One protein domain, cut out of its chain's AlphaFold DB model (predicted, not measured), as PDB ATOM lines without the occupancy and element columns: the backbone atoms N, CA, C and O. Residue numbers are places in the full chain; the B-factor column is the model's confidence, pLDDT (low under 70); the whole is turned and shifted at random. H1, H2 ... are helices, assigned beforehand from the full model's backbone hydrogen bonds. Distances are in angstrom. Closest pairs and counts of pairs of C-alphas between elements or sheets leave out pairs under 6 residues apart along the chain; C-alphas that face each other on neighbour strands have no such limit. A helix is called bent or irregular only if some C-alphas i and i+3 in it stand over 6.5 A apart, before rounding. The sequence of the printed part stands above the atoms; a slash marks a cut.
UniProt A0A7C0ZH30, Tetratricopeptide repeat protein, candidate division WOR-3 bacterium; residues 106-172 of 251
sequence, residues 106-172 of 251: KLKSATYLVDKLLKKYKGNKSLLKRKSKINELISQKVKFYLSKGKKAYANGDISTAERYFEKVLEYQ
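AT A GLANCE: This is residues 106 to 172 of the 251 residues of the protein "Tetratricopeptide repeat protein" of candidate division WOR-3 bacterium (UniProt A0A7C0ZH30). One long helix, H2, makes the length of a rod, and two shorter helices fold back from its two ends along one of its sides, H1 beside its first part and H3 beside its last. The two short helices lie one after the other in a row, the first turn of H1 near the last turn of H3, and each makes a helical hairpin with H2. The printed part has 67 residues, with three named helices in the order H1, H2, H3 and no named strand; the class is all helix. The whole is loose, with a radius of gyration of the C-alphas of 15.4 A, and the C-alphas span 48 by 14 by 14 A.

IN THESE COORDINATES: The longest helix is H2, residues 125 to 154, which measures 43.1 A from C-alpha 125 at (348.952, 260.775, 302.623) to C-alpha 154 at (365.335, 275.872, 339.487). Before it in the chain comes H1, residues 107 to 120, 20.1 A long, which begins with C-alpha 107 at (353.808, 257.009, 321.071). After it comes H3, residues 158 to 171, 20.5 A long, which ends with C-alpha 171 at (360.356, 260.826, 323.503). None of the three helices is bent.

HOW THE PARTS SIT: H2 touches H3, and the closest C-alphas, those of Gly 149 and Ala 161, are 4.2 A apart. Their lines stand at a shallow tilt of 10 degrees, and they run opposite ways. H2 also touches H1, with residues 127 to 138 of H2 alone; the closest C-alphas are those of Val 114 and Lys 131, 6.3 A apart. These two stand at a shallow tilt of 31 degrees and run opposite ways. H1 and H3 are close but not clearly touching: their closest C-alphas, those of Lys 108 and Tyr 171, are 7.3 A apart. They run the same way at a shallow tilt of 21 degrees, and their centres are 24.6 A apart. In H1 and H2 every pair of O i and N i+4 is within hydrogen-bond range; in H3 it is 9 of 10 pairs.

THE WHOLE: The two C-alphas farthest apart are those of Tyr 121 and Gly 156, at 48.5 A, while the first and last printed C-alphas, those of Lys 106 and Gln 172, are 14.0 A apart. The links from H1 to H2, with 4 residues, and from H2 to H3, with 3 residues, are both tight. Residues 119 to 125, of which 119 and 120 belong to H1 and 125 to H2, stand free. The printed part has no cut. The mean pLDDT of the printed part is 96.5, and no printed residue is under 70.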
ATOM      1  N   LYS A 106     351.012 255.126 323.716       96.19
ATOM      2  CA  LYS A 106     352.175 254.328 323.292       96.19
ATOM      3  C   LYS A 106     352.840 254.952 322.061       96.19
ATOM      4  O   LYS A 106     352.951 254.327 321.004       96.19
ATOM      5  N   LEU A 107     353.299 256.201 322.188       96.00
ATOM      6  CA  LEU A 107     353.808 257.009 321.071       96.00
ATOM      7  C   LEU A 107     355.064 256.416 320.409       96.00
ATOM      8  O   LEU A 107     355.217 256.540 319.194       96.00
ATOM      9  N   LYS A 108     355.922 255.706 321.158       93.19
ATOM     10  CA  LYS A 108     357.066 254.957 320.595       93.19
ATOM     11  C   LYS A 108     356.600 253.858 319.635       93.19
ATOM     12  O   LYS A 108     357.062 253.789 318.499       93.19
ATOM     13  N   SER A 109     355.633 253.046 320.061       96.56
ATOM     14  CA  SER A 109     355.058 251.970 319.244       96.56
ATOM     15  C   SER A 109     354.305 252.516 318.031       96.56
ATOM     16  O   SER A 109     354.433 251.973 316.933       96.56
ATOM     17  N   ALA A 110     353.567 253.618 318.207       98.31
ATOM     18  CA  ALA A 110     352.913 254.325 317.109       98.31
ATOM     19  C   ALA A 110     353.934 254.829 316.075       98.31
ATOM     20  O   ALA A 110     353.757 254.591 314.881       98.31
ATOM     21  N   THR A 111     355.023 255.457 316.538       97.75
ATOM     22  CA  THR A 111     356.129 255.957 315.702       97.75
ATOM     23  C   THR A 111     356.774 254.829 314.903       97.75
ATOM     24  O   THR A 111     356.875 254.919 313.681       97.75
ATOM     25  N   TYR A 112     357.133 253.730 315.569       97.44
ATOM     26  CA  TYR A 112     357.725 252.569 314.909       97.44
ATOM     27  C   TYR A 112     356.821 252.009 313.801       97.44
ATOM     28  O   TYR A 112     357.274 251.763 312.681       97.44
ATOM     29  N   LEU A 113     355.528 251.825 314.092       98.44
ATOM     30  CA  LEU A 113     354.597 251.243 313.130       98.44
ATOM     31  C   LEU A 113     354.351 252.166 311.931       98.44
ATOM     32  O   LEU A 113     354.357 251.687 310.795       98.44
ATOM     33  N   VAL A 114     354.167 253.473 312.154       98.56
ATOM     34  CA  VAL A 114     353.962 254.415 311.044       98.56
ATOM     35  C   VAL A 114     355.205 254.519 310.159       98.56
ATOM     36  O   VAL A 114     355.066 254.528 308.939       98.56
ATOM     37  N   ASP A 115     356.414 254.489 310.731       97.94
ATOM     38  CA  ASP A 115     357.666 254.542 309.963       97.94
ATOM     39  C   ASP A 115     357.884 253.267 309.147       97.94
ATOM     40  O   ASP A 115     358.236 253.328 307.965       97.94
ATOM     41  N   LYS A 116     357.592 252.101 309.738       97.50
ATOM     42  CA  LYS A 116     357.618 250.817 309.029       97.50
ATOM     43  C   LYS A 116     356.674 250.829 307.824       97.50
ATOM     44  O   LYS A 116     357.067 250.410 306.734       97.50
ATOM     45  N   LEU A 117     355.445 251.315 308.002       96.75
ATOM     46  CA  LEU A 117     354.463 251.383 306.919       96.75
ATOM     47  C   LEU A 117     354.841 252.429 305.868       96.75
ATOM     48  O   LEU A 117     354.699 252.152 304.683       96.75
ATOM     49  N   LEU A 118     355.379 253.588 306.257       97.06
ATOM     50  CA  LEU A 118     355.851 254.614 305.320       97.06
ATOM     51  C   LEU A 118     357.071 254.164 304.507       97.06
ATOM     52  O   LEU A 118     357.199 254.552 303.346       97.06
ATOM     53  N   LYS A 119     357.936 253.305 305.063       95.25
ATOM     54  CA  LYS A 119     359.034 252.678 304.308       95.25
ATOM     55  C   LYS A 119     358.507 251.820 303.152       95.25
ATOM     56  O   LYS A 119     359.103 251.837 302.075       95.25
ATOM     57  N   LYS A 120     357.401 251.098 303.373       91.62
ATOM     58  CA  LYS A 120     356.740 250.250 302.365       91.62
ATOM     59  C   LYS A 120     355.855 251.062 301.409       91.62
ATOM     60  O   LYS A 120     355.903 250.857 300.203       91.62
ATOM     61  N   TYR A 121     355.095 252.018 301.938       92.44
ATOM     62  CA  TYR A 121     354.112 252.834 301.222       92.44
ATOM     63  C   TYR A 121     354.518 254.307 301.219       92.44
ATOM     64  O   TYR A 121     353.860 255.167 301.816       92.44
ATOM     65  N   LYS A 122     355.638 254.590 300.548       91.62
ATOM     66  CA  LYS A 122     356.204 255.939 300.458       91.62
ATOM     67  C   LYS A 122     355.168 256.925 299.914       91.62
ATOM     68  O   LYS A 122     354.487 256.641 298.933       91.62
ATOM     69  N   GLY A 123     355.043 258.081 300.561       90.25
ATOM     70  CA  GLY A 123     354.126 259.142 300.133       90.25
ATOM     71  C   GLY A 123     352.643 258.896 300.436       90.25
ATOM     72  O   GLY A 123     351.807 259.706 300.034       90.25
ATOM     73  N   ASN A 124     352.274 257.824 301.152       94.88
ATOM     74  CA  ASN A 124     350.877 257.612 301.537       94.88
ATOM     75  C   ASN A 124     350.382 258.748 302.455       94.88
ATOM     76  O   ASN A 124     350.801 258.867 303.608       94.88
ATOM     77  N   LYS A 125     349.454 259.567 301.944       96.94
ATOM     78  CA  LYS A 125     348.952 260.775 302.623       96.94
ATOM     79  C   LYS A 125     348.340 260.481 303.998       96.94
ATOM     80  O   LYS A 125     348.560 261.239 304.940       96.94
ATOM     81  N   SER A 126     347.610 259.375 304.138       97.00
ATOM     82  CA  SER A 126     346.958 259.001 305.399       97.00
ATOM     83  C   SER A 126     347.972 258.633 306.485       97.00
ATOM     84  O   SER A 126     347.832 259.082 307.624       97.00
ATOM     85  N   LEU A 127     349.023 257.884 306.129       98.25
ATOM     86  CA  LEU A 127     350.130 257.565 307.035       98.25
ATOM     87  C   LEU A 127     350.947 258.813 307.396       98.25
ATOM     88  O   LEU A 127     351.265 259.007 308.567       98.25
ATOM     89  N   LEU A 128     351.219 259.699 306.430       98.44
ATOM     90  CA  LEU A 128     351.900 260.975 306.686       98.44
ATOM     91  C   LEU A 128     351.107 261.862 307.656       98.44
ATOM     92  O   LEU A 128     351.686 262.431 308.581       98.44
ATOM     93  N   LYS A 129     349.774 261.916 307.518       98.44
ATOM     94  CA  LYS A 129     348.897 262.618 308.468       98.44
ATOM     95  C   LYS A 129     349.043 262.056 309.886       98.44
ATOM     96  O   LYS A 129     349.125 262.827 310.839       98.44
ATOM     97  N   ARG A 130     349.124 260.727 310.043       98.44
ATOM     98  CA  ARG A 130     349.347 260.104 311.362       98.44
ATOM     99  C   ARG A 130     350.742 260.364 311.905       98.44
ATOM    100  O   ARG A 130     350.859 260.693 313.080       98.44
ATOM    101  N   LYS A 131     351.778 260.300 311.066       98.44
ATOM    102  CA  LYS A 131     353.145 260.656 311.466       98.44
ATOM    103  C   LYS A 131     353.209 262.087 311.996       98.44
ATOM    104  O   LYS A 131     353.761 262.304 313.070       98.44
ATOM    105  N   SER A 132     352.589 263.035 311.293       98.50
ATOM    106  CA  SER A 132     352.497 264.429 311.740       98.50
ATOM    107  C   SER A 132     351.797 264.545 313.097       98.50
ATOM    108  O   SER A 132     352.346 265.145 314.021       98.50
ATOM    109  N   LYS A 133     350.651 263.869 313.275       98.38
ATOM    110  CA  LYS A 133     349.938 263.877 314.559       98.38
ATOM    111  C   LYS A 133     350.769 263.293 315.707       98.38
ATOM    112  O   LYS A 133     350.785 263.852 316.798       98.38
ATOM    113  N   ILE A 134     351.472 262.187 315.468       98.38
ATOM    114  CA  ILE A 134     352.363 261.571 316.461       98.38
ATOM    115  C   ILE A 134     353.492 262.537 316.838       98.38
ATOM    116  O   ILE A 134     353.758 262.723 318.023       98.38
ATOM    117  N   ASN A 135     354.117 263.187 315.853       98.12
ATOM    118  CA  ASN A 135     355.184 264.159 316.090       98.12
ATOM    119  C   ASN A 135     354.692 265.371 316.898       98.12
ATOM    120  O   ASN A 135     355.414 265.862 317.768       98.12
ATOM    121  N   GLU A 136     353.470 265.841 316.644       98.31
ATOM    122  CA  GLU A 136     352.831 266.909 317.418       98.31
ATOM    123  C   GLU A 136     352.656 266.495 318.888       98.31
ATOM    124  O   GLU A 136     353.095 267.209 319.789       98.31
ATOM    125  N   LEU A 137     352.094 265.306 319.139       98.12
ATOM    126  CA  LEU A 137     351.901 264.769 320.491       98.12
ATOM    127  C   LEU A 137     353.230 264.571 321.232       98.12
ATOM    128  O   LEU A 137     353.354 264.941 322.399       98.12
ATOM    129  N   ILE A 138     354.246 264.040 320.545       97.75
ATOM    130  CA  ILE A 138     355.612 263.925 321.072       97.75
ATOM    131  C   ILE A 138     356.149 265.307 321.448       97.75
ATOM    132  O   ILE A 138     356.653 265.490 322.552       97.75
ATOM    133  N   SER A 139     355.992 266.296 320.566       97.50
ATOM    134  CA  SER A 139     356.456 267.663 320.810       97.50
ATOM    135  C   SER A 139     355.768 268.293 322.024       97.50
ATOM    136  O   SER A 139     356.419 268.979 322.811       97.50
ATOM    137  N   GLN A 140     354.472 268.039 322.219       98.00
ATOM    138  CA  GLN A 140     353.732 268.490 323.400       98.00
ATOM    139  C   GLN A 140     354.250 267.826 324.686       98.00
ATOM    140  O   GLN A 140     354.526 268.531 325.658       98.00
ATOM    141  N   LYS A 141     354.461 266.499 324.690       97.50
ATOM    142  CA  LYS A 141     355.031 265.776 325.845       97.50
ATOM    143  C   LYS A 141     356.446 266.270 326.164       97.50
ATOM    144  O   LYS A 141     356.740 266.561 327.319       97.50
ATOM    145  N   VAL A 142     357.294 266.459 325.150       98.12
ATOM    146  CA  VAL A 142     358.642 267.032 325.305       98.12
ATOM    147  C   VAL A 142     358.579 268.422 325.937       98.12
ATOM    148  O   VAL A 142     359.270 268.666 326.923       98.12
ATOM    149  N   LYS A 143     357.728 269.324 325.429       98.56
ATOM    150  CA  LYS A 143     357.549 270.667 326.011       98.56
ATOM    151  C   LYS A 143     357.087 270.600 327.469       98.56
ATOM    152  O   LYS A 143     357.635 271.307 328.312       98.56
ATOM    153  N   PHE A 144     356.116 269.737 327.768       98.38
ATOM    154  CA  PHE A 144     355.590 269.542 329.117       98.38
ATOM    155  C   PHE A 144     356.677 269.076 330.095       98.38
ATOM    156  O   PHE A 144     356.894 269.719 331.124       98.38
ATOM    157  N   TYR A 145     357.402 268.006 329.761       98.38
ATOM    158  CA  TYR A 145     358.441 267.462 330.636       98.38
ATOM    159  C   TYR A 145     359.664 268.375 330.738       98.38
ATOM    160  O   TYR A 145     360.211 268.515 331.827       98.38
ATOM    161  N   LEU A 146     360.042 269.085 329.668       98.56
ATOM    162  CA  LEU A 146     361.083 270.116 329.748       98.56
ATOM    163  C   LEU A 146     360.695 271.232 330.718       98.56
ATOM    164  O   LEU A 146     361.528 271.658 331.511       98.56
ATOM    165  N   SER A 147     359.451 271.712 330.665       98.69
ATOM    166  CA  SER A 147     358.968 272.752 331.579       98.69
ATOM    167  C   SER A 147     359.006 272.276 333.036       98.69
ATOM    168  O   SER A 147     359.568 272.951 333.899       98.69
ATOM    169  N   LYS A 148     358.499 271.065 333.302       98.69
ATOM    170  CA  LYS A 148     358.530 270.445 334.634       98.69
ATOM    171  C   LYS A 148     359.958 270.230 335.147       98.69
ATOM    172  O   LYS A 148     360.245 270.610 336.278       98.69
ATOM    173  N   GLY A 149     360.852 269.698 334.313       98.12
ATOM    174  CA  GLY A 149     362.259 269.479 334.655       98.12
ATOM    175  C   GLY A 149     362.996 270.781 334.957       98.12
ATOM    176  O   GLY A 149     363.665 270.882 335.980       98.12
ATOM    177  N   LYS A 150     362.803 271.824 334.138       98.56
ATOM    178  CA  LYS A 150     363.382 273.155 334.382       98.56
ATOM    179  C   LYS A 150     362.896 273.771 335.692       98.56
ATOM    180  O   LYS A 150     363.705 274.336 336.419       98.56
ATOM    181  N   LYS A 151     361.599 273.653 335.998       98.56
ATOM    182  CA  LYS A 151     361.030 274.151 337.257       98.56
ATOM    183  C   LYS A 151     361.603 273.404 338.465       98.56
ATOM    184  O   LYS A 151     362.027 274.047 339.415       98.56
ATOM    185  N   ALA A 152     361.651 272.073 338.413       97.50
ATOM    186  CA  ALA A 152     362.243 271.264 339.480       97.50
ATOM    187  C   ALA A 152     363.726 271.611 339.693       97.50
ATOM    188  O   ALA A 152     364.145 271.845 340.822       97.50
ATOM    189  N   TYR A 153     364.484 271.763 338.603       96.69
ATOM    190  CA  TYR A 153     365.892 272.155 338.649       96.69
ATOM    191  C   TYR A 153     366.090 273.535 339.294       96.69
ATOM    192  O   TYR A 153     366.951 273.691 340.151       96.69
ATOM    193  N   ALA A 154     365.280 274.528 338.909       96.75
ATOM    194  CA  ALA A 154     365.335 275.872 339.487       96.75
ATOM    195  C   ALA A 154     364.996 275.886 340.987       96.75
ATOM    196  O   ALA A 154     365.554 276.682 341.732       96.75
ATOM    197  N   ASN A 155     364.130 274.971 341.430       95.94
ATOM    198  CA  ASN A 155     363.768 274.798 342.835       95.94
ATOM    199  C   ASN A 155     364.799 273.979 343.639       95.94
ATOM    200  O   ASN A 155     364.584 273.743 344.824       95.94
ATOM    201  N   GLY A 156     365.881 273.499 343.015       91.19
ATOM    202  CA  GLY A 156     366.882 272.646 343.662       91.19
ATOM    203  C   GLY A 156     366.458 271.183 343.845       91.19
ATOM    204  O   GLY A 156     367.223 270.398 344.399       91.19
ATOM    205  N   ASP A 157     365.287 270.778 343.344       94.38
ATOM    206  CA  ASP A 157     364.847 269.379 343.353       94.38
ATOM    207  C   ASP A 157     365.503 268.616 342.191       94.38
ATOM    208  O   ASP A 157     364.921 268.394 341.122       94.38
ATOM    209  N   ILE A 158     366.774 268.268 342.401       91.88
ATOM    210  CA  ILE A 158     367.645 267.648 341.399       91.88
ATOM    211  C   ILE A 158     367.114 266.283 340.949       91.88
ATOM    212  O   ILE A 158     367.071 266.019 339.747       91.88
ATOM    213  N   SER A 159     366.655 265.445 341.881       88.69
ATOM    214  CA  SER A 159     366.147 264.101 341.578       88.69
ATOM    215  C   SER A 159     364.890 264.151 340.707       88.69
ATOM    216  O   SER A 159     364.763 263.407 339.733       88.69
ATOM    217  N   THR A 160     363.949 265.051 341.010       93.75
ATOM    218  CA  THR A 160     362.751 265.226 340.175       93.75
ATOM    219  C   THR A 160     363.101 265.832 338.818       93.75
ATOM    220  O   THR A 160     362.534 265.429 337.797       93.75
ATOM    221  N   ALA A 161     364.044 266.779 338.778       97.12
ATOM    222  CA  ALA A 161     364.519 267.366 337.531       97.12
ATOM    223  C   ALA A 161     365.118 266.308 336.595       97.12
ATOM    224  O   ALA A 161     364.721 266.239 335.431       97.12
ATOM    225  N   GLU A 162     366.011 265.459 337.113       94.12
ATOM    226  CA  GLU A 162     366.634 264.349 336.387       94.12
ATOM    227  C   GLU A 162     365.575 263.444 335.749       94.12
ATOM    228  O   GLU A 162     365.538 263.318 334.525       94.12
ATOM    229  N   ARG A 163     364.617 262.944 336.543       95.94
ATOM    230  CA  ARG A 163     363.526 262.084 336.048       95.94
ATOM    231  C   ARG A 163     362.717 262.732 334.926       95.94
ATOM    232  O   ARG A 163     362.309 262.061 333.976       95.94
ATOM    233  N   TYR A 164     362.442 264.034 335.012       98.56
ATOM    234  CA  TYR A 164     361.722 264.732 333.947       98.56
ATOM    235  C   TYR A 164     362.565 264.911 332.683       98.56
ATOM    236  O   TYR A 164     362.030 264.773 331.582       98.56
ATOM    237  N   PHE A 165     363.867 265.177 332.804       98.19
ATOM    238  CA  PHE A 165     364.750 265.234 331.641       98.19
ATOM    239  C   PHE A 165     364.934 263.856 330.993       98.19
ATOM    240  O   PHE A 165     364.891 263.764 329.768       98.19
ATOM    241  N   GLU A 166     365.002 262.773 331.767       94.81
ATOM    242  CA  GLU A 166     364.976 261.402 331.238       94.81
ATOM    243  C   GLU A 166     363.683 261.115 330.465       94.81
ATOM    244  O   GLU A 166     363.724 260.587 329.351       94.81
ATOM    245  N   LYS A 167     362.524 261.549 330.985       96.81
ATOM    246  CA  LYS A 167     361.249 261.453 330.257       96.81
ATOM    247  C   LYS A 167     361.280 262.198 328.927       96.81
ATOM    248  O   LYS A 167     360.724 261.705 327.949       96.81
ATOM    249  N   VAL A 168     361.946 263.351 328.845       98.00
ATOM    250  CA  VAL A 168     362.151 264.041 327.560       98.00
ATOM    251  C   VAL A 168     362.948 263.161 326.596       98.00
ATOM    252  O   VAL A 168     362.550 263.033 325.437       98.00
ATOM    253  N   LEU A 169     364.023 262.524 327.066       94.69
ATOM    254  CA  LEU A 169     364.857 261.641 326.245       94.69
ATOM    255  C   LEU A 169     364.140 260.357 325.822       94.69
ATOM    256  O   LEU A 169     364.418 259.837 324.743       94.69
ATOM    257  N   GLU A 170     363.159 259.880 326.591       91.50
ATOM    258  CA  GLU A 170     362.297 258.786 326.142       91.50
ATOM    259  C   GLU A 170     361.544 259.150 324.852       91.50
ATOM    260  O   GLU A 170     361.404 258.302 323.974       91.50
ATOM    261  N   TYR A 171     361.065 260.387 324.710       93.31
ATOM    262  CA  TYR A 171     360.356 260.826 323.503       93.31
ATOM    263  C   TYR A 171     361.291 261.356 322.412       93.31
ATOM    264  O   TYR A 171     361.004 261.200 321.226       93.31
ATOM    265  N   GLN A 172     362.403 261.981 322.802       94.56
ATOM    266  CA  GLN A 172     363.385 262.564 321.898       94.56
ATOM    267  C   GLN A 172     364.811 262.318 322.428       94.56
ATOM    268  O   GLN A 172     365.374 263.190 323.091       94.56
TER     269      GLN A 172